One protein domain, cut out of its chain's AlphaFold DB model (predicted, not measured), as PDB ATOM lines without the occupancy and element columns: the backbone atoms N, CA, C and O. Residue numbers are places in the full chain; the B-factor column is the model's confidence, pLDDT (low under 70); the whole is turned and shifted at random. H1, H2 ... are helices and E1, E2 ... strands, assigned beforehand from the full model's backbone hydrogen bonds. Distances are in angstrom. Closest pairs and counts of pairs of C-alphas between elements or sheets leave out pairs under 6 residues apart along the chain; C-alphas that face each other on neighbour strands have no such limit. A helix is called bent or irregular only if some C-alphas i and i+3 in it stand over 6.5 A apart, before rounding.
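Overview. This is residues 282 to 287 and 328 to 469 of the 914 residues of a protein of Actinocrispum wychmicini (UniProt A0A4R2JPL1). This is a cluster of helices with H4 in the middle: H5 and H7 run side by side, and they and H6 pack on H4, while a helical hairpin of H2 and H3 lies on H4's other side and H8 packs on H2. A tiny sheet of E1 and E2 lies toward one end, where H1 packs on H7 and H9 makes the far tip. The printed part has 148 residues, with nine named helices and two named strands that follow along the chain as H1, H2, H3, H4, E1, H5, H6, H7, E2, H8, H9; the two strands are antiparallel and the class is mostly helix. The whole is compact, with a radius of gyration of the C-alphas of 15.2 A and spans of 46 by 33 by 26 A.

Along the chain. E1 is residues 387 to 389 and E2 residues 442 to 444. The longest helix, H7, residues 420 to 439, measures 29.2 A from C-alpha 420 at (12.486, -16.373, -53.575) to C-alpha 439 at (30.364, -25.619, -32.375). H2, residues 329 to 343, measures 21.0 A, H4, residues 367 to 379, 16.5 A, and H5, residues 392 to 402, 15.5 A. H2 and H4 are irregular: C-alphas 335 and 338 are 7.0 A apart, and C-alphas 373 and 376 are 7.3 A apart. H3 is residues 347 to 356, H6 408 to 415 and H8 445 to 454. H1, residues 282 to 287, begins at C-alpha (33.229, -18.121, -32.406), and H9 is residues 461 to 467.

Arrangement. E1 and E2 are antiparallel at 151 degrees, with N 388 and O 443 2.9 A apart. H7 touches H5 at a shallow tilt of 25 degrees, opposite ways; the closest C-alphas, Pro 392 and Gly 437, are 4.2 A apart. H4, the hub, touches H7 (Leu 377 and Met 430, closest C-alphas, 5.1 A), H5 (Glu 373 and Ala 402, 5.6 A) and H6 (Leu 370 and Glu 408, 5.3 A), and only just touches H2, with 3 pairs of C-alphas within 8 A, the closest being Val 339 and Ala 379, 6.9 A. H2 and H3 form a hairpin at 28 degrees, the C-alphas of Pro 338 and Leu 350 being closest, 4.6 A. H8 touches H2, closest C-alphas Val 343 and His 446, 6.2 A. H1 touches H7 with Ala 283 and Leu 436, 5.3 A, and is close but not clearly touching to H9, 7.8 A. Every O i to N i+4 pair is within hydrogen-bond range in H1, H3, H5, H6, H7 and H8; the counts are 9 of 11 in H2, 7 of 9 in H4 and 2 of 3 in H9.

Size, cuts and confidence. The C-alphas farthest apart, Asn 363 and Thr 469, are 47.1 A apart. Residues 288 to 327 are not printed, and C-alphas 287 and 328 are 22.3 A apart across this cut. Of the links printed whole, none is long. Mean pLDDT of the printed part is 82.6; residues 361 to 364, 400, 403 to 405 and 414 to 420 are under 70.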
ATOM      1  N   TYR A 282      33.376 -17.999 -30.957       95.62
ATOM      2  CA  TYR A 282      33.229 -18.121 -32.406       95.62
ATOM      3  C   TYR A 282      31.769 -18.277 -32.828       95.62
ATOM      4  O   TYR A 282      31.343 -17.623 -33.776       95.62
ATOM      5  N   ALA A 283      30.994 -19.081 -32.100       95.06
ATOM      6  CA  ALA A 283      29.571 -19.253 -32.343       95.06
ATOM      7  C   ALA A 283      28.820 -17.922 -32.202       95.06
ATOM      8  O   ALA A 283      28.046 -17.561 -33.082       95.06
ATOM      9  N   GLU A 284      29.101 -17.146 -31.155       94.94
ATOM     10  CA  GLU A 284      28.491 -15.828 -30.991       94.94
ATOM     11  C   GLU A 284      28.906 -14.856 -32.108       94.94
ATOM     12  O   GLU A 284      28.071 -14.121 -32.629       94.94
ATOM     13  N   THR A 285      30.174 -14.879 -32.535       95.69
ATOM     14  CA  THR A 285      30.658 -14.047 -33.655       95.69
ATOM     15  C   THR A 285      29.929 -14.379 -34.959       95.69
ATOM     16  O   THR A 285      29.481 -13.471 -35.658       95.69
ATOM     17  N   ILE A 286      29.771 -15.670 -35.271       95.50
ATOM     18  CA  ILE A 286      29.045 -16.141 -36.459       95.50
ATOM     19  C   ILE A 286      27.563 -15.769 -36.357       95.50
ATOM     20  O   ILE A 286      27.008 -15.256 -37.323       95.50
ATOM     21  N   TYR A 287      26.937 -15.947 -35.189       94.38
ATOM     22  CA  TYR A 287      25.544 -15.555 -34.962       94.38
ATOM     23  C   TYR A 287      25.341 -14.053 -35.194       94.38
ATOM     24  O   TYR A 287      24.461 -13.654 -35.951       94.38
ATOM     25  N   THR A 328      14.286  -5.728 -50.075       79.75
ATOM     26  CA  THR A 328      13.619  -4.425 -50.170       79.75
ATOM     27  C   THR A 328      13.239  -3.927 -48.763       79.75
ATOM     28  O   THR A 328      13.179  -4.728 -47.824       79.75
ATOM     29  N   PRO A 329      12.969  -2.621 -48.571       75.69
ATOM     30  CA  PRO A 329      12.480  -2.099 -47.291       75.69
ATOM     31  C   PRO A 329      11.291  -2.896 -46.735       75.69
ATOM     32  O   PRO A 329      11.261  -3.225 -45.547       75.69
ATOM     33  N   ASP A 330      10.351  -3.239 -47.615       76.44
ATOM     34  CA  ASP A 330       9.114  -3.932 -47.269       76.44
ATOM     35  C   ASP A 330       9.363  -5.409 -46.964       76.44
ATOM     36  O   ASP A 330       8.871  -5.923 -45.957       76.44
ATOM     37  N   ASP A 331      10.176  -6.091 -47.774       79.69
ATOM     38  CA  ASP A 331      10.553  -7.483 -47.517       79.69
ATOM     39  C   ASP A 331      11.343  -7.614 -46.216       79.69
ATOM     40  O   ASP A 331      11.079  -8.514 -45.420       79.69
ATOM     41  N   HIS A 332      12.246  -6.670 -45.943       82.50
ATOM     42  CA  HIS A 332      12.983  -6.614 -44.689       82.50
ATOM     43  C   HIS A 332      12.036  -6.415 -43.498       82.50
ATOM     44  O   HIS A 332      12.116  -7.156 -42.519       82.50
ATOM     45  N   ALA A 333      11.094  -5.472 -43.581       79.94
ATOM     46  CA  ALA A 333      10.103  -5.270 -42.525       79.94
ATOM     47  C   ALA A 333       9.263  -6.538 -42.280       79.94
ATOM     48  O   ALA A 333       9.065  -6.939 -41.129       79.94
ATOM     49  N   ARG A 334       8.831  -7.215 -43.353       83.19
ATOM     50  CA  ARG A 334       8.078  -8.477 -43.285       83.19
ATOM     51  C   ARG A 334       8.901  -9.618 -42.687       83.19
ATOM     52  O   ARG A 334       8.368 -10.387 -41.893       83.19
ATOM     53  N   ALA A 335      10.183  -9.725 -43.031       84.31
ATOM     54  CA  ALA A 335      11.084 -10.768 -42.542       84.31
ATOM     55  C   ALA A 335      11.340 -10.669 -41.031       84.31
ATOM     56  O   ALA A 335      11.411 -11.682 -40.336       84.31
ATOM     57  N   ILE A 336      11.483  -9.444 -40.522       85.06
ATOM     58  CA  ILE A 336      11.870  -9.187 -39.131       85.06
ATOM     59  C   ILE A 336      10.667  -9.217 -38.180       85.06
ATOM     60  O   ILE A 336      10.822  -9.590 -37.014       85.06
ATOM     61  N   ALA A 337       9.465  -8.879 -38.660       86.88
ATOM     62  CA  ALA A 337       8.266  -8.762 -37.829       86.88
ATOM     63  C   ALA A 337       7.952 -10.005 -36.958       86.88
ATOM     64  O   ALA A 337       7.738  -9.818 -35.758       86.88
ATOM     65  N   PRO A 338       7.983 -11.259 -37.463       87.50
ATOM     66  CA  PRO A 338       7.724 -12.437 -36.629       87.50
ATOM     67  C   PRO A 338       8.767 -12.619 -35.521       87.50
ATOM     68  O   PRO A 338       8.424 -12.946 -34.391       87.50
ATOM     69  N   VAL A 339      10.046 -12.382 -35.824       85.25
ATOM     70  CA  VAL A 339      11.134 -12.528 -34.844       85.25
ATOM     71  C   VAL A 339      11.014 -11.469 -33.751       85.25
ATOM     72  O   VAL A 339      11.150 -11.782 -32.571       85.25
ATOM     73  N   VAL A 340      10.712 -10.226 -34.132       87.12
ATOM     74  CA  VAL A 340      10.440  -9.131 -33.191       87.12
ATOM     75  C   VAL A 340       9.267  -9.465 -32.277       87.12
ATOM     76  O   VAL A 340       9.393  -9.312 -31.064       87.12
ATOM     77  N   ALA A 341       8.162  -9.955 -32.842       88.31
ATOM     78  CA  ALA A 341       6.978 -10.318 -32.077       88.31
ATOM     79  C   ALA A 341       7.261 -11.452 -31.079       88.31
ATOM     80  O   ALA A 341       6.881 -11.348 -29.916       88.31
ATOM     81  N   ALA A 342       8.010 -12.480 -31.491       87.06
ATOM     82  CA  ALA A 342       8.421 -13.564 -30.601       87.06
ATOM     83  C   ALA A 342       9.289 -13.072 -29.433       87.06
ATOM     84  O   ALA A 342       9.025 -13.393 -28.282       87.06
ATOM     85  N   VAL A 343      10.277 -12.211 -29.700       84.50
ATOM     86  CA  VAL A 343      11.136 -11.615 -28.657       84.50
ATOM     87  C   VAL A 343      10.349 -10.702 -27.696       84.50
ATOM     88  O   VAL A 343      10.796 -10.430 -26.580       84.50
ATOM     89  N   GLN A 344       9.196 -10.186 -28.124       86.19
ATOM     90  CA  GLN A 344       8.297  -9.362 -27.314       86.19
ATOM     91  C   GLN A 344       7.208 -10.168 -26.591       86.19
ATOM     92  O   GLN A 344       6.392  -9.557 -25.901       86.19
ATOM     93  N   ASP A 345       7.189 -11.498 -26.736       85.19
ATOM     94  CA  ASP A 345       6.103 -12.375 -26.284       85.19
ATOM     95  C   ASP A 345       4.716 -11.961 -26.836       85.19
ATOM     96  O   ASP A 345       3.677 -12.215 -26.220       85.19
ATOM     97  N   ASP A 346       4.678 -11.320 -28.013       89.81
ATOM     98  CA  ASP A 346       3.448 -10.893 -28.689       89.81
ATOM     99  C   ASP A 346       2.973 -11.976 -29.665       89.81
ATOM    100  O   ASP A 346       3.339 -12.021 -30.844       89.81
ATOM    101  N   TRP A 347       2.146 -12.883 -29.145       90.88
ATOM    102  CA  TRP A 347       1.631 -14.013 -29.913       90.88
ATOM    103  C   TRP A 347       0.763 -13.584 -31.106       90.88
ATOM    104  O   TRP A 347       0.855 -14.186 -32.177       90.88
ATOM    105  N   ASP A 348      -0.056 -12.543 -30.956       90.56
ATOM    106  CA  ASP A 348      -0.969 -12.106 -32.016       90.56
ATOM    107  C   ASP A 348      -0.192 -11.455 -33.170       90.56
ATOM    108  O   ASP A 348      -0.435 -11.771 -34.341       90.56
ATOM    109  N   ALA A 349       0.802 -10.615 -32.856       89.06
ATOM    110  CA  ALA A 349       1.691 -10.034 -33.859       89.06
ATOM    111  C   ALA A 349       2.572 -11.095 -34.540       89.06
ATOM    112  O   ALA A 349       2.815 -11.007 -35.747       89.06
ATOM    113  N   LEU A 350       3.006 -12.124 -33.806       88.94
ATOM    114  CA  LEU A 350       3.771 -13.239 -34.364       88.94
ATOM    115  C   LEU A 350       2.942 -14.005 -35.399       88.94
ATOM    116  O   LEU A 350       3.415 -14.246 -36.512       88.94
ATOM    117  N   VAL A 351       1.695 -14.353 -35.067       88.94
ATOM    118  CA  VAL A 351       0.783 -15.027 -36.001       88.94
ATOM    119  C   VAL A 351       0.539 -14.161 -37.235       88.94
ATOM    120  O   VAL A 351       0.670 -14.658 -38.354       88.94
ATOM    121  N   ALA A 352       0.260 -12.867 -37.052       87.38
ATOM    122  CA  ALA A 352       0.059 -11.936 -38.160       87.38
ATOM    123  C   ALA A 352       1.299 -11.829 -39.066       87.38
ATOM    124  O   ALA A 352       1.167 -11.844 -40.289       87.38
ATOM    125  N   GLY A 353       2.502 -11.780 -38.486       87.62
ATOM    126  CA  GLY A 353       3.759 -11.754 -39.232       87.62
ATOM    127  C   GLY A 353       3.995 -13.035 -40.037       87.62
ATOM    128  O   GLY A 353       4.342 -12.971 -41.214       87.62
ATOM    129  N   LEU A 354       3.761 -14.206 -39.435       87.38
ATOM    130  CA  LEU A 354       3.887 -15.497 -40.122       87.38
ATOM    131  C   LEU A 354       2.874 -15.638 -41.273       87.38
ATOM    132  O   LEU A 354       3.236 -16.127 -42.342       87.38
ATOM    133  N   THR A 355       1.633 -15.172 -41.094       85.00
ATOM    134  CA  THR A 355       0.635 -15.095 -42.175       85.00
ATOM    135  C   THR A 355       1.059 -14.103 -43.256       85.00
ATOM    136  O   THR A 355       1.022 -14.435 -44.436       85.00
ATOM    137  N   GLY A 356       1.552 -12.922 -42.876       80.75
ATOM    138  CA  GLY A 356       2.029 -11.900 -43.811       80.75
ATOM    139  C   GLY A 356       3.229 -12.342 -44.651       80.75
ATOM    140  O   GLY A 356       3.410 -11.837 -45.757       80.75
ATOM    141  N   LEU A 357       4.029 -13.299 -44.173       79.88
ATOM    142  CA  LEU A 357       5.091 -13.955 -44.944       79.88
ATOM    143  C   LEU A 357       4.590 -15.085 -45.853       79.88
ATOM    144  O   LEU A 357       5.368 -15.622 -46.631       79.88
ATOM    145  N   GLY A 358       3.315 -15.465 -45.758       79.19
ATOM    146  CA  GLY A 358       2.769 -16.645 -46.423       79.19
ATOM    147  C   GLY A 358       3.178 -17.960 -45.754       79.19
ATOM    148  O   GLY A 358       2.869 -19.024 -46.285       79.19
ATOM    149  N   LEU A 359       3.851 -17.924 -44.595       81.50
ATOM    150  CA  LEU A 359       4.251 -19.114 -43.834       81.50
ATOM    151  C   LEU A 359       3.085 -19.747 -43.071       81.50
ATOM    152  O   LEU A 359       3.208 -20.886 -42.621       81.50
ATOM    153  N   LEU A 360       1.943 -19.073 -42.965       79.88
ATOM    154  CA  LEU A 360       0.679 -19.664 -42.535       79.88
ATOM    155  C   LEU A 360      -0.368 -19.489 -43.642       79.88
ATOM    156  O   LEU A 360      -0.579 -18.355 -44.065       79.88
ATOM    157  N   PRO A 361      -1.037 -20.563 -44.103       67.44
ATOM    158  CA  PRO A 361      -2.102 -20.454 -45.097       67.44
ATOM    159  C   PRO A 361      -3.330 -19.724 -44.536       67.44
ATOM    160  O   PRO A 361      -3.765 -20.015 -43.418       67.44
ATOM    161  N   ASP A 362      -3.959 -18.875 -45.352       60.56
ATOM    162  CA  ASP A 362      -5.168 -18.118 -44.979       60.56
ATOM    163  C   ASP A 362      -6.374 -19.017 -44.640       60.56
ATOM    164  O   ASP A 362      -7.284 -18.621 -43.912       60.56
ATOM    165  N   ASN A 363      -6.394 -20.251 -45.155       57.41
ATOM    166  CA  ASN A 363      -7.488 -21.214 -44.993       57.41
ATOM    167  C   ASN A 363      -7.277 -22.237 -43.858       57.41
ATOM    168  O   ASN A 363      -8.092 -23.152 -43.705       57.41
ATOM    169  N   GLY A 364      -6.221 -22.085 -43.053       64.06
ATOM    170  CA  GLY A 364      -5.975 -22.902 -41.866       64.06
ATOM    171  C   GLY A 364      -4.561 -23.479 -41.785       64.06
ATOM    172  O   GLY A 364      -4.050 -24.091 -42.719       64.06
ATOM    173  N   GLY A 365      -3.963 -23.344 -40.602       75.25
ATOM    174  CA  GLY A 365      -2.679 -23.909 -40.186       75.25
ATOM    175  C   GLY A 365      -2.537 -23.776 -38.668       75.25
ATOM    176  O   GLY A 365      -3.297 -23.036 -38.041       75.25
ATOM    177  N   ASN A 366      -1.612 -24.510 -38.044       85.94
ATOM    178  CA  ASN A 366      -1.372 -24.374 -36.602       85.94
ATOM    179  C   ASN A 366      -0.139 -23.484 -36.335       85.94
ATOM    180  O   ASN A 366       0.981 -23.993 -36.425       85.94
ATOM    181  N   PRO A 367      -0.317 -22.199 -35.964       85.75
ATOM    182  CA  PRO A 367       0.798 -21.280 -35.727       85.75
ATOM    183  C   PRO A 367       1.734 -21.728 -34.604       85.75
ATOM    184  O   PRO A 367       2.945 -21.619 -34.749       85.75
ATOM    185  N   ALA A 368       1.205 -22.300 -33.517       86.06
ATOM    186  CA  ALA A 368       2.016 -22.809 -32.407       86.06
ATOM    187  C   ALA A 368       2.924 -23.957 -32.845       86.06
ATOM    188  O   ALA A 368       4.096 -24.016 -32.479       86.06
ATOM    189  N   LYS A 369       2.396 -24.861 -33.672       87.00
ATOM    190  CA  LYS A 369       3.173 -25.975 -34.209       87.00
ATOM    191  C   LYS A 369       4.182 -25.506 -35.261       87.00
ATOM    192  O   LYS A 369       5.309 -25.985 -35.238       87.00
ATOM    193  N   LEU A 370       3.817 -24.560 -36.128       87.50
ATOM    194  CA  LEU A 370       4.748 -23.962 -37.086       87.50
ATOM    195  C   LEU A 370       5.904 -23.247 -36.375       87.50
ATOM    196  O   LEU A 370       7.061 -23.464 -36.721       87.50
ATOM    197  N   TRP A 371       5.602 -22.432 -35.363       88.62
ATOM    198  CA  TRP A 371       6.622 -21.728 -34.589       88.62
ATOM    199  C   TRP A 371       7.536 -22.699 -33.837       88.62
ATOM    200  O   TRP A 371       8.752 -22.559 -33.892       88.62
ATOM    201  N   ALA A 372       6.992 -23.761 -33.236       86.69
ATOM    202  CA  ALA A 372       7.808 -24.803 -32.610       86.69
ATOM    203  C   ALA A 372       8.737 -25.536 -33.605       86.69
ATOM    204  O   ALA A 372       9.784 -26.049 -33.209       86.69
ATOM    205  N   GLU A 373       8.361 -25.609 -34.887       85.12
ATOM    206  CA  GLU A 373       9.162 -26.214 -35.958       85.12
ATOM    207  C   GLU A 373      10.226 -25.249 -36.525       85.12
ATOM    208  O   GLU A 373      11.337 -25.691 -36.821       85.12
ATOM    209  N   LEU A 374       9.910 -23.953 -36.668       84.81
ATOM    210  CA  LEU A 374      10.749 -22.963 -37.363       84.81
ATOM    211  C   LEU A 374      11.407 -21.903 -36.479       84.81
ATOM    212  O   LEU A 374      12.511 -21.471 -36.797       84.81
ATOM    213  N   GLY A 375      10.755 -21.455 -35.409       86.81
ATOM    214  CA  GLY A 375      11.207 -20.345 -34.561       86.81
ATOM    215  C   GLY A 375      12.655 -20.506 -34.086       86.81
ATOM    216  O   GLY A 375      13.485 -19.638 -34.374       86.81
ATOM    217  N   PRO A 376      13.028 -21.669 -33.505       87.81
ATOM    218  CA  PRO A 376      14.410 -21.942 -33.114       87.81
ATOM    219  C   PRO A 376      15.425 -21.884 -34.266       87.81
ATOM    220  O   PRO A 376      16.607 -21.658 -34.031       87.81
ATOM    221  N   LEU A 377      14.986 -22.098 -35.510       85.38
ATOM    222  CA  LEU A 377      15.826 -22.048 -36.708       85.38
ATOM    223  C   LEU A 377      15.914 -20.632 -37.300       85.38
ATOM    224  O   LEU A 377      16.905 -20.299 -37.946       85.38
ATOM    225  N   LEU A 378      14.894 -19.800 -37.075       83.62
ATOM    226  CA  LEU A 378      14.808 -18.423 -37.562       83.62
ATOM    227  C   LEU A 378      15.626 -17.432 -36.743       83.62
ATOM    228  O   LEU A 378      16.079 -16.455 -37.317       83.62
ATOM    229  N   ALA A 379      15.811 -17.648 -35.440       79.44
ATOM    230  CA  ALA A 379      16.582 -16.723 -34.598       79.44
ATOM    231  C   ALA A 379      17.271 -17.387 -33.389       79.44
ATOM    232  O   ALA A 379      17.914 -16.701 -32.593       79.44
ATOM    233  N   GLY A 380      17.187 -18.713 -33.247       85.19
ATOM    234  CA  GLY A 380      17.509 -19.411 -31.998       85.19
ATOM    235  C   GLY A 380      16.296 -19.493 -31.059       85.19
ATOM    236  O   GLY A 380      15.219 -19.009 -31.405       85.19
ATOM    237  N   PRO A 381      16.432 -20.129 -29.879       84.69
ATOM    238  CA  PRO A 381      15.379 -20.206 -28.861       84.69
ATOM    239  C   PRO A 381      15.146 -18.831 -28.212       84.69
ATOM    240  O   PRO A 381      15.586 -18.570 -27.097       84.69
ATOM    241  N   VAL A 382      14.504 -17.925 -28.951       84.75
ATOM    242  CA  VAL A 382      14.260 -16.536 -28.536       84.75
ATOM    243  C   VAL A 382      13.108 -16.390 -27.546       84.75
ATOM    244  O   VAL A 382      12.995 -15.340 -26.930       84.75
ATOM    245  N   ASP A 383      12.297 -17.427 -27.353       78.31
ATOM    246  CA  ASP A 383      11.165 -17.419 -26.414       78.31
ATOM    247  C   ASP A 383      11.614 -17.608 -24.948       78.31
ATOM    248  O   ASP A 383      10.832 -17.438 -24.017       78.31
ATOM    249  N   GLU A 384      12.875 -17.992 -24.715       81.50
ATOM    250  CA  GLU A 384      13.417 -18.228 -23.376       81.50
ATOM    251  C   GLU A 384      14.550 -17.239 -23.064       81.50
ATOM    252  O   GLU A 384      15.614 -17.275 -23.686       81.50
ATOM    253  N   ASP A 385      14.362 -16.393 -22.044       90.38
ATOM    254  CA  ASP A 385      15.411 -15.513 -21.505       90.38
ATOM    255  C   ASP A 385      16.394 -16.292 -20.617       90.38
ATOM    256  O   ASP A 385      16.480 -16.124 -19.398       90.38
ATOM    257  N   THR A 386      17.102 -17.230 -21.239       91.50
ATOM    258  CA  THR A 386      18.084 -18.088 -20.581       91.50
ATOM    259  C   THR A 386      19.235 -18.425 -21.517       91.50
ATOM    260  O   THR A 386      19.091 -18.485 -22.741       91.50
ATOM    261  N   GLU A 387      20.408 -18.686 -20.942       92.56
ATOM    262  CA  GLU A 387      21.522 -19.219 -21.717       92.56
ATOM    263  C   GLU A 387      21.194 -20.644 -22.169       92.56
ATOM    264  O   GLU A 387      21.021 -21.555 -21.356       92.56
ATOM    265  N   THR A 388      21.162 -20.843 -23.485       92.12
ATOM    266  CA  THR A 388      20.904 -22.145 -24.089       92.12
ATOM    267  C   THR A 388      22.126 -22.607 -24.861       92.12
ATOM    268  O   THR A 388      22.689 -21.879 -25.678       92.12
ATOM    269  N   ARG A 389      22.531 -23.857 -24.631       93.75
ATOM    270  CA  ARG A 389      23.584 -24.513 -25.405       93.75
ATOM    271  C   ARG A 389      22.967 -25.324 -26.533       93.75
ATOM    272  O   ARG A 389      22.177 -26.234 -26.285       93.75
ATOM    273  N   LEU A 390      23.370 -25.032 -27.764       91.62
ATOM    274  CA  LEU A 390      22.874 -25.742 -28.936       91.62
ATOM    275  C   LEU A 390      23.431 -27.173 -28.974       91.62
ATOM    276  O   LEU A 390      24.644 -27.392 -28.918       91.62
ATOM    277  N   ASP A 391      22.540 -28.159 -29.092       86.88
ATOM    278  CA  ASP A 391      22.901 -29.553 -29.358       86.88
ATOM    279  C   ASP A 391      22.787 -29.825 -30.867       86.88
ATOM    280  O   ASP A 391      21.681 -29.741 -31.414       86.88
ATOM    281  N   PRO A 392      23.877 -30.211 -31.558       82.88
ATOM    282  CA  PRO A 392      23.831 -30.489 -32.992       82.88
ATOM    283  C   PRO A 392      22.824 -31.594 -33.343       82.88
ATOM    284  O   PRO A 392      22.207 -31.551 -34.406       82.88
ATOM    285  N   ARG A 393      22.589 -32.562 -32.442       78.44
ATOM    286  CA  ARG A 393      21.577 -33.612 -32.654       78.44
ATOM    287  C   ARG A 393      20.154 -33.094 -32.500       78.44
ATOM    288  O   ARG A 393      19.228 -33.680 -33.058       78.44
ATOM    289  N   HIS A 394      19.946 -32.061 -31.694       82.62
ATOM    290  CA  HIS A 394      18.642 -31.427 -31.562       82.62
ATOM    291  C   HIS A 394      18.340 -30.565 -32.788       82.62
ATOM    292  O   HIS A 394      17.313 -30.789 -33.420       82.62
ATOM    293  N   ILE A 395      19.276 -29.699 -33.192       82.44
ATOM    294  CA  ILE A 395      19.141 -28.857 -34.390       82.44
ATOM    295  C   ILE A 395      18.935 -29.708 -35.646       82.44
ATOM    296  O   ILE A 395      17.974 -29.496 -36.379       82.44
ATOM    297  N   GLY A 396      19.748 -30.752 -35.847       70.75
ATOM    298  CA  GLY A 396      19.573 -31.660 -36.983       70.75
ATOM    299  C   GLY A 396      18.221 -32.386 -36.987       70.75
ATOM    300  O   GLY A 396      17.681 -32.665 -38.053       70.75
ATOM    301  N   ARG A 397      17.634 -32.664 -35.811       76.06
ATOM    302  CA  ARG A 397      16.277 -33.231 -35.710       76.06
ATOM    303  C   ARG A 397      15.188 -32.207 -36.009       76.06
ATOM    304  O   ARG A 397      14.190 -32.606 -36.596       76.06
ATOM    305  N   LEU A 398      15.353 -30.949 -35.597       77.38
ATOM    306  CA  LEU A 398      14.401 -29.875 -35.893       77.38
ATOM    307  C   LEU A 398      14.325 -29.623 -37.398       77.38
ATOM    308  O   LEU A 398      13.235 -29.694 -37.959       77.38
ATOM    309  N   ILE A 399      15.478 -29.464 -38.060       73.75
ATOM    310  CA  ILE A 399      15.528 -29.277 -39.515       73.75
ATOM    311  C   ILE A 399      14.889 -30.480 -40.224       73.75
ATOM    312  O   ILE A 399      13.962 -30.316 -41.015       73.75
ATOM    313  N   ALA A 400      15.281 -31.707 -39.860       67.50
ATOM    314  CA  ALA A 400      14.706 -32.914 -40.450       67.50
ATOM    315  C   ALA A 400      13.200 -33.074 -40.179       67.50
ATOM    316  O   ALA A 400      12.489 -33.691 -40.969       67.50
ATOM    317  N   ALA A 401      12.699 -32.590 -39.039       70.19
ATOM    318  CA  ALA A 401      11.281 -32.645 -38.706       70.19
ATOM    319  C   ALA A 401      10.472 -31.650 -39.541       70.19
ATOM    320  O   ALA A 401       9.437 -32.052 -40.068       70.19
ATOM    321  N   ALA A 402      10.966 -30.420 -39.707       71.44
ATOM    322  CA  ALA A 402      10.313 -29.357 -40.469       71.44
ATOM    323  C   ALA A 402      10.126 -29.721 -41.959       71.44
ATOM    324  O   ALA A 402       9.165 -29.286 -42.587       71.44
ATOM    325  N   GLN A 403      10.993 -30.581 -42.504       67.00
ATOM    326  CA  GLN A 403      10.948 -31.034 -43.901       67.00
ATOM    327  C   GLN A 403       9.989 -32.214 -44.160       67.00
ATOM    328  O   GLN A 403       9.803 -32.627 -45.305       67.00
ATOM    329  N   LYS A 404       9.372 -32.808 -43.128       68.00
ATOM    330  CA  LYS A 404       8.483 -33.970 -43.320       68.00
ATOM    331  C   LYS A 404       7.131 -33.546 -43.895       68.00
ATOM    332  O   LYS A 404       6.568 -32.577 -43.397       68.00
ATOM    333  N   PRO A 405       6.484 -34.368 -44.746       65.44
ATOM    334  CA  PRO A 405       5.128 -34.101 -45.239       65.44
ATOM    335  C   PRO A 405       4.057 -33.854 -44.161       65.44
ATOM    336  O   PRO A 405       3.000 -33.286 -44.423       65.44
ATOM    337  N   THR A 406       4.311 -34.307 -42.931       73.00
ATOM    338  CA  THR A 406       3.427 -34.137 -41.770       73.00
ATOM    339  C   THR A 406       3.636 -32.827 -40.995       73.00
ATOM    340  O   THR A 406       2.803 -32.502 -40.138       73.00
ATOM    341  N   ALA A 407       4.744 -32.122 -41.233       76.50
ATOM    342  CA  ALA A 407       5.096 -30.858 -40.584       76.50
ATOM    343  C   ALA A 407       4.174 -29.724 -41.049       76.50
ATOM    344  O   ALA A 407       3.677 -29.760 -42.175       76.50
ATOM    345  N   GLU A 408       3.918 -28.736 -40.191       82.50
ATOM    346  CA  GLU A 408       3.153 -27.553 -40.614       82.50
ATOM    347  C   GLU A 408       3.957 -26.705 -41.591       82.50
ATOM    348  O   GLU A 408       3.396 -26.244 -42.583       82.50
ATOM    349  N   PHE A 409       5.271 -26.584 -41.376       79.75
ATOM    350  CA  PHE A 409       6.142 -25.862 -42.300       79.75
ATOM    351  C   PHE A 409       6.091 -26.428 -43.724       79.75
ATOM    352  O   PHE A 409       5.872 -25.685 -44.680       79.75
ATOM    353  N   TYR A 410       6.220 -27.750 -43.868       73.81
ATOM    354  CA  TYR A 410       6.146 -28.410 -45.174       73.81
ATOM    355  C   TYR A 410       4.799 -28.172 -45.868       73.81
ATOM    356  O   TYR A 410       4.753 -27.862 -47.058       73.81
ATOM    357  N   LYS A 411       3.687 -28.320 -45.133       75.31
ATOM    358  CA  LYS A 411       2.342 -28.103 -45.689       75.31
ATOM    359  C   LYS A 411       2.155 -26.661 -46.133       75.31
ATOM    360  O   LYS A 411       1.622 -26.437 -47.213       75.31
ATOM    361  N   SER A 412       2.612 -25.718 -45.317       72.06
ATOM    362  CA  SER A 412       2.546 -24.294 -45.616       72.06
ATOM    363  C   SER A 412       3.308 -23.946 -46.895       72.06
ATOM    364  O   SER A 412       2.729 -23.376 -47.816       72.06
ATOM    365  N   ARG A 413       4.554 -24.423 -47.030       70.00
ATOM    366  CA  ARG A 413       5.348 -24.251 -48.257       70.00
ATOM    367  C   ARG A 413       4.680 -24.798 -49.520       70.00
ATOM    368  O   ARG A 413       4.936 -24.273 -50.596       70.00
ATOM    369  N   LYS A 414       3.884 -25.869 -49.422       65.06
ATOM    370  CA  LYS A 414       3.139 -26.430 -50.568       65.06
ATOM    371  C   LYS A 414       1.808 -25.712 -50.825       65.06
ATOM    372  O   LYS A 414       1.295 -25.805 -51.933       65.06
ATOM    373  N   ALA A 415       1.229 -25.064 -49.816       60.50
ATOM    374  CA  ALA A 415      -0.080 -24.417 -49.901       60.50
ATOM    375  C   ALA A 415      -0.005 -22.940 -50.316       60.50
ATOM    376  O   ALA A 415      -0.973 -22.424 -50.871       60.50
ATOM    377  N   SER A 416       1.127 -22.283 -50.060       60.50
ATOM    378  CA  SER A 416       1.313 -20.848 -50.267       60.50
ATOM    379  C   SER A 416       2.604 -20.570 -51.029       60.50
ATOM    380  O   SER A 416       3.666 -21.084 -50.667       60.50
ATOM    381  N   TYR A 417       2.526 -19.698 -52.036       59.19
ATOM    382  CA  TYR A 417       3.709 -19.159 -52.703       59.19
ATOM    383  C   TYR A 417       4.605 -18.438 -51.688       59.19
ATOM    384  O   TYR A 417       4.129 -17.606 -50.918       59.19
ATOM    385  N   GLN A 418       5.899 -18.760 -51.695       64.69
ATOM    386  CA  GLN A 418       6.912 -18.044 -50.923       64.69
ATOM    387  C   GLN A 418       7.774 -17.248 -51.902       64.69
ATOM    388  O   GLN A 418       8.239 -17.834 -52.883       64.69
ATOM    389  N   PRO A 419       8.031 -15.954 -51.656       63.22
ATOM    390  CA  PRO A 419       8.944 -15.205 -52.503       63.22
ATOM    391  C   PRO A 419      10.362 -15.812 -52.433       63.22
ATOM    392  O   PRO A 419      10.754 -16.321 -51.375       63.22
ATOM    393  N   PRO A 420      11.159 -15.749 -53.518       63.59
ATOM    394  CA  PRO A 420      12.486 -16.373 -53.575       63.59
ATOM    395  C   PRO A 420      13.421 -15.976 -52.421       63.59
ATOM    396  O   PRO A 420      14.059 -16.843 -51.815       63.59
ATOM    397  N   TRP A 421      13.426 -14.695 -52.035       73.75
ATOM    398  CA  TRP A 421      14.241 -14.178 -50.928       73.75
ATOM    399  C   TRP A 421      13.912 -14.847 -49.583       73.75
ATOM    400  O   TRP A 421      14.800 -15.057 -48.756       73.75
ATOM    401  N   LEU A 422      12.651 -15.237 -49.353       79.06
ATOM    402  CA  LEU A 422      12.224 -15.869 -48.103       79.06
ATOM    403  C   LEU A 422      12.729 -17.309 -48.023       79.06
ATOM    404  O   LEU A 422      13.179 -17.756 -46.966       79.06
ATOM    405  N   SER A 423      12.739 -18.023 -49.151       75.19
ATOM    406  CA  SER A 423      13.377 -19.338 -49.249       75.19
ATOM    407  C   SER A 423      14.881 -19.251 -48.961       75.19
ATOM    408  O   SER A 423      15.411 -20.106 -48.245       75.19
ATOM    409  N   MET A 424      15.561 -18.207 -49.452       75.56
ATOM    410  CA  MET A 424      16.983 -17.958 -49.171       75.56
ATOM    411  C   MET A 424      17.241 -17.627 -47.705       75.56
ATOM    412  O   MET A 424      18.140 -18.203 -47.089       75.56
ATOM    413  N   LEU A 425      16.414 -16.766 -47.117       82.88
ATOM    414  CA  LEU A 425      16.488 -16.418 -45.703       82.88
ATOM    415  C   LEU A 425      16.349 -17.661 -44.816       82.88
ATOM    416  O   LEU A 425      17.211 -17.918 -43.978       82.88
ATOM    417  N   LEU A 426      15.309 -18.472 -45.038       80.81
ATOM    418  CA  LEU A 426      15.058 -19.691 -44.263       80.81
ATOM    419  C   LEU A 426      16.230 -20.674 -44.348       80.81
ATOM    420  O   LEU A 426      16.620 -21.277 -43.347       80.81
ATOM    421  N   ARG A 427      16.817 -20.838 -45.538       77.19
ATOM    422  CA  ARG A 427      18.003 -21.682 -45.743       77.19
ATOM    423  C   ARG A 427      19.205 -21.146 -44.986       77.19
ATOM    424  O   ARG A 427      19.871 -21.909 -44.286       77.19
ATOM    425  N   TYR A 428      19.457 -19.846 -45.099       84.69
ATOM    426  CA  TYR A 428      20.583 -19.205 -44.446       84.69
ATOM    427  C   TYR A 428      20.515 -19.344 -42.923       84.69
ATOM    428  O   TYR A 428      21.498 -19.746 -42.292       84.69
ATOM    429  N   THR A 429      19.351 -19.094 -42.320       87.62
ATOM    430  CA  THR A 429      19.183 -19.187 -40.864       87.62
ATOM    431  C   THR A 429      19.248 -20.639 -40.376       87.62
ATOM    432  O   THR A 429      19.945 -20.922 -39.399       87.62
ATOM    433  N   MET A 430      18.640 -21.594 -41.096       84.75
ATOM    434  CA  MET A 430      18.762 -23.029 -40.790       84.75
ATOM    435  C   MET A 430      20.214 -23.519 -40.860       84.75
ATOM    436  O   MET A 430      20.690 -24.197 -39.944       84.75
ATOM    437  N   GLY A 431      20.931 -23.169 -41.931       80.81
ATOM    438  CA  GLY A 431      22.324 -23.568 -42.117       80.81
ATOM    439  C   GLY A 431      23.249 -22.930 -41.082       80.81
ATOM    440  O   GLY A 431      24.100 -23.613 -40.510       80.81
ATOM    441  N   THR A 432      23.013 -21.660 -40.744       90.06
ATOM    442  CA  THR A 432      23.710 -20.976 -39.650       90.06
ATOM    443  C   THR A 432      23.484 -21.708 -38.327       90.06
ATOM    444  O   THR A 432      24.450 -22.056 -37.649       90.06
ATOM    445  N   MET A 433      22.241 -22.051 -37.974       89.38
ATOM    446  CA  MET A 433      21.950 -22.811 -36.750       89.38
ATOM    447  C   MET A 433      22.639 -24.178 -36.713       89.38
ATOM    448  O   MET A 433      23.121 -24.599 -35.656       89.38
ATOM    449  N   ALA A 434      22.758 -24.863 -37.853       84.25
ATOM    450  CA  ALA A 434      23.505 -26.116 -37.942       84.25
ATOM    451  C   ALA A 434      25.006 -25.920 -37.642       84.25
ATOM    452  O   ALA A 434      25.591 -26.707 -36.887       84.25
ATOM    453  N   VAL A 435      25.625 -24.855 -38.164       89.69
ATOM    454  CA  VAL A 435      27.022 -24.481 -37.868       89.69
ATOM    455  C   VAL A 435      27.212 -24.203 -36.378       89.69
ATOM    456  O   VAL A 435      28.109 -24.773 -35.748       89.69
ATOM    457  N   LEU A 436      26.339 -23.383 -35.789       92.69
ATOM    458  CA  LEU A 436      26.399 -23.046 -34.366       92.69
ATOM    459  C   LEU A 436      26.188 -24.281 -33.477       92.69
ATOM    460  O   LEU A 436      26.883 -24.454 -32.471       92.69
ATOM    461  N   GLY A 437      25.294 -25.188 -33.882       90.19
ATOM    462  CA  GLY A 437      25.094 -26.484 -33.241       90.19
ATOM    463  C   GLY A 437      26.355 -27.349 -33.260       90.19
ATOM    464  O   GLY A 437      26.717 -27.928 -32.236       90.19
ATOM    465  N   ARG A 438      27.092 -27.410 -34.379       89.94
ATOM    466  CA  ARG A 438      28.363 -28.163 -34.457       89.94
ATOM    467  C   ARG A 438      29.438 -27.601 -33.526       89.94
ATOM    468  O   ARG A 438      30.158 -28.384 -32.909       89.94
ATOM    469  N   LEU A 439      29.499 -26.278 -33.365       92.62
ATOM    470  CA  LEU A 439      30.364 -25.619 -32.375       92.62
ATOM    471  C   LEU A 439      29.898 -25.841 -30.924       92.62
ATOM    472  O   LEU A 439      30.655 -25.592 -29.980       92.62
ATOM    473  N   ARG A 440      28.666 -26.338 -30.740       93.31
ATOM    474  CA  ARG A 440      27.960 -26.415 -29.455       93.31
ATOM    475  C   ARG A 440      27.901 -25.054 -28.770       93.31
ATOM    476  O   ARG A 440      28.124 -24.985 -27.562       93.31
ATOM    477  N   GLY A 441      27.667 -23.997 -29.548       93.06
ATOM    478  CA  GLY A 441      27.630 -22.628 -29.043       93.06
ATOM    479  C   GLY A 441      26.587 -22.464 -27.940       93.06
ATOM    480  O   GLY A 441      25.512 -23.066 -28.008       93.06
ATOM    481  N   ALA A 442      26.919 -21.676 -26.922       92.06
ATOM    482  CA  ALA A 442      25.984 -21.251 -25.891       92.06
ATOM    483  C   ALA A 442      25.809 -19.738 -25.929       92.06
ATOM    484  O   ALA A 442      26.793 -19.007 -26.020       92.06
ATOM    485  N   ALA A 443      24.558 -19.298 -25.872       91.50
ATOM    486  CA  ALA A 443      24.193 -17.896 -25.779       91.50
ATOM    487  C   ALA A 443      22.793 -17.759 -25.172       91.50
ATOM    488  O   ALA A 443      21.984 -18.688 -25.234       91.50
ATOM    489  N   ASN A 444      22.496 -16.587 -24.617       93.19
ATOM    490  CA  ASN A 444      21.119 -16.180 -24.368       93.19
ATOM    491  C   ASN A 444      20.564 -15.551 -25.657       93.19
ATOM    492  O   ASN A 444      20.833 -14.389 -25.966       93.19
ATOM    493  N   PHE A 445      19.846 -16.354 -26.443       91.31
ATOM    494  CA  PHE A 445      19.343 -15.952 -27.758       91.31
ATOM    495  C   PHE A 445      18.223 -14.916 -27.664       91.31
ATOM    496  O   PHE A 445      18.149 -14.051 -28.531       91.31
ATOM    497  N   HIS A 446      17.414 -14.941 -26.600       89.69
ATOM    498  CA  HIS A 446      16.445 -13.884 -26.323       89.69
ATOM    499  C   HIS A 446      17.156 -12.534 -26.153       89.69
ATOM    500  O   HIS A 446      16.851 -11.575 -26.862       89.69
ATOM    501  N   ALA A 447      18.178 -12.463 -25.294       90.88
ATOM    502  CA  ALA A 447      18.939 -11.235 -25.063       90.88
ATOM    503  C   ALA A 447      19.674 -10.739 -26.326       90.88
ATOM    504  O   ALA A 447      19.644  -9.544 -26.624       90.88
ATOM    505  N   LEU A 448      20.270 -11.649 -27.108       90.38
ATOM    506  CA  LEU A 448      20.871 -11.313 -28.404       90.38
ATOM    507  C   LEU A 448      19.828 -10.835 -29.425       90.38
ATOM    508  O   LEU A 448      20.095  -9.899 -30.176       90.38
ATOM    509  N   GLY A 449      18.640 -11.441 -29.447       86.25
ATOM    510  CA  GLY A 449      17.535 -11.037 -30.312       86.25
ATOM    511  C   GLY A 449      17.026  -9.637 -29.972       86.25
ATOM    512  O   GLY A 449      16.854  -8.807 -30.863       86.25
ATOM    513  N   ARG A 450      16.879  -9.315 -28.680       86.56
ATOM    514  CA  ARG A 450      16.546  -7.954 -28.222       86.56
ATOM    515  C   ARG A 450      17.594  -6.937 -28.659       86.56
ATOM    516  O   ARG A 450      17.256  -5.838 -29.089       86.56
ATOM    517  N   GLU A 451      18.864  -7.296 -28.548       87.81
ATOM    518  CA  GLU A 451      19.974  -6.450 -28.973       87.81
ATOM    519  C   GLU A 451      19.933  -6.187 -30.491       87.81
ATOM    520  O   GLU A 451      19.936  -5.033 -30.915       87.81
ATOM    521  N   LEU A 452      19.828  -7.239 -31.309       85.19
ATOM    522  CA  LEU A 452      19.909  -7.149 -32.772       85.19
ATOM    523  C   LEU A 452      18.644  -6.580 -33.431       85.19
ATOM    524  O   LEU A 452      18.751  -5.771 -34.352       85.19
ATOM    525  N   PHE A 453      17.459  -6.993 -32.977       82.19
ATOM    526  CA  PHE A 453      16.189  -6.685 -33.646       82.19
ATOM    527  C   PHE A 453      15.400  -5.553 -32.979       82.19
ATOM    528  O   PHE A 453      14.606  -4.896 -33.648       82.19
ATOM    529  N   LEU A 454      15.626  -5.283 -31.687       80.56
ATOM    530  CA  LEU A 454      14.929  -4.224 -30.938       80.56
ATOM    531  C   LEU A 454      15.836  -3.051 -30.536       80.56
ATOM    532  O   LEU A 454      15.353  -2.099 -29.925       80.56
ATOM    533  N   GLY A 455      17.137  -3.103 -30.846       75.88
ATOM    534  CA  GLY A 455      18.097  -2.074 -30.432       75.88
ATOM    535  C   GLY A 455      18.337  -2.039 -28.917       75.88
ATOM    536  O   GLY A 455      18.608  -0.980 -28.353       75.88
ATOM    537  N   GLY A 456      18.183  -3.182 -28.240       75.75
ATOM    538  CA  GLY A 456      18.452  -3.325 -26.810       75.75
ATOM    539  C   GLY A 456      19.930  -3.129 -26.444       75.75
ATOM    540  O   GLY A 456      20.818  -3.155 -27.294       75.75
ATOM    541  N   THR A 457      20.210  -2.949 -25.151       82.94
ATOM    542  CA  THR A 457      21.589  -2.829 -24.651       82.94
ATOM    543  C   THR A 457      22.381  -4.117 -24.881       82.94
ATOM    544  O   THR A 457      21.808  -5.197 -24.706       82.94
ATOM    545  N   PRO A 458      23.691  -4.034 -25.179       88.31
ATOM    546  CA  PRO A 458      24.499  -5.220 -25.413       88.31
ATOM    547  C   PRO A 458      24.485  -6.185 -24.229       88.31
ATOM    548  O   PRO A 458      24.685  -5.775 -23.086       88.31
ATOM    549  N   SER A 459      24.242  -7.464 -24.509       88.06
ATOM    550  CA  SER A 459      24.076  -8.503 -23.479       88.06
ATOM    551  C   SER A 459      25.360  -9.282 -23.172       88.06
ATOM    552  O   SER A 459      25.410 -10.055 -22.216       88.06
ATOM    553  N   THR A 460      26.419  -9.069 -23.961       92.56
ATOM    554  CA  THR A 460      27.704  -9.768 -23.836       92.56
ATOM    555  C   THR A 460      28.890  -8.814 -24.043       92.56
ATOM    556  O   THR A 460      28.759  -7.798 -24.733       92.56
ATOM    557  N   PRO A 461      30.099  -9.166 -23.554       90.69
ATOM    558  CA  PRO A 461      31.315  -8.392 -23.827       90.69
ATOM    559  C   PRO A 461      31.669  -8.288 -25.319       90.69
ATOM    560  O   PRO A 461      32.358  -7.352 -25.729       90.69
ATOM    561  N   ILE A 462      31.241  -9.261 -26.136       92.00
ATOM    562  CA  ILE A 462      31.387  -9.179 -27.593       92.00
ATOM    563  C   ILE A 462      30.464  -8.089 -28.121       92.00
ATOM    564  O   ILE A 462      30.948  -7.241 -28.859       92.00
ATOM    565  N   GLY A 463      29.193  -8.053 -27.706       89.81
ATOM    566  CA  GLY A 463      28.230  -7.027 -28.117       89.81
ATOM    567  C   GLY A 463      28.678  -5.603 -27.795       89.81
ATOM    568  O   GLY A 463      28.621  -4.733 -28.661       89.81
ATOM    569  N   GLU A 464      29.214  -5.366 -26.595       88.81
ATOM    570  CA  GLU A 464      29.742  -4.049 -26.199       88.81
ATOM    571  C   GLU A 464      30.824  -3.541 -27.172       88.81
ATOM    572  O   GLU A 464      30.832  -2.381 -27.602       88.81
ATOM    573  N   LYS A 465      31.744  -4.428 -27.563       88.75
ATOM    574  CA  LYS A 465      32.817  -4.113 -28.517       88.75
ATOM    575  C   LYS A 465      32.349  -4.127 -29.972       88.75
ATOM    576  O   LYS A 465      32.910  -3.416 -30.799       88.75
ATOM    577  N   TRP A 466      31.337  -4.929 -30.284       88.69
ATOM    578  CA  TRP A 466      30.754  -5.045 -31.614       88.69
ATOM    579  C   TRP A 466      30.170  -3.702 -32.040       88.69
ATOM    580  O   TRP A 466      30.593  -3.126 -33.037       88.69
ATOM    581  N   TRP A 467      29.267  -3.141 -31.235       82.25
ATOM    582  CA  TRP A 467      28.581  -1.902 -31.605       82.25
ATOM    583  C   TRP A 467      29.445  -0.656 -31.501       82.25
ATOM    584  O   TRP A 467      29.260   0.259 -32.291       82.25
ATOM    585  N   SER A 468      30.435  -0.626 -30.605       78.44
ATOM    586  CA  SER A 468      31.365   0.511 -30.515       78.44
ATOM    587  C   SER A 468      32.312   0.644 -31.714       78.44
ATOM    588  O   SER A 468      32.981   1.666 -31.847       78.44
ATOM    589  N   THR A 469      32.383  -0.371 -32.580       75.31
ATOM    590  CA  THR A 469      33.227  -0.370 -33.788       75.31
ATOM    591  C   THR A 469      32.429  -0.345 -35.089       75.31
ATOM    592  O   THR A 469      33.017  -0.239 -36.163       75.31
TER     593      THR A 469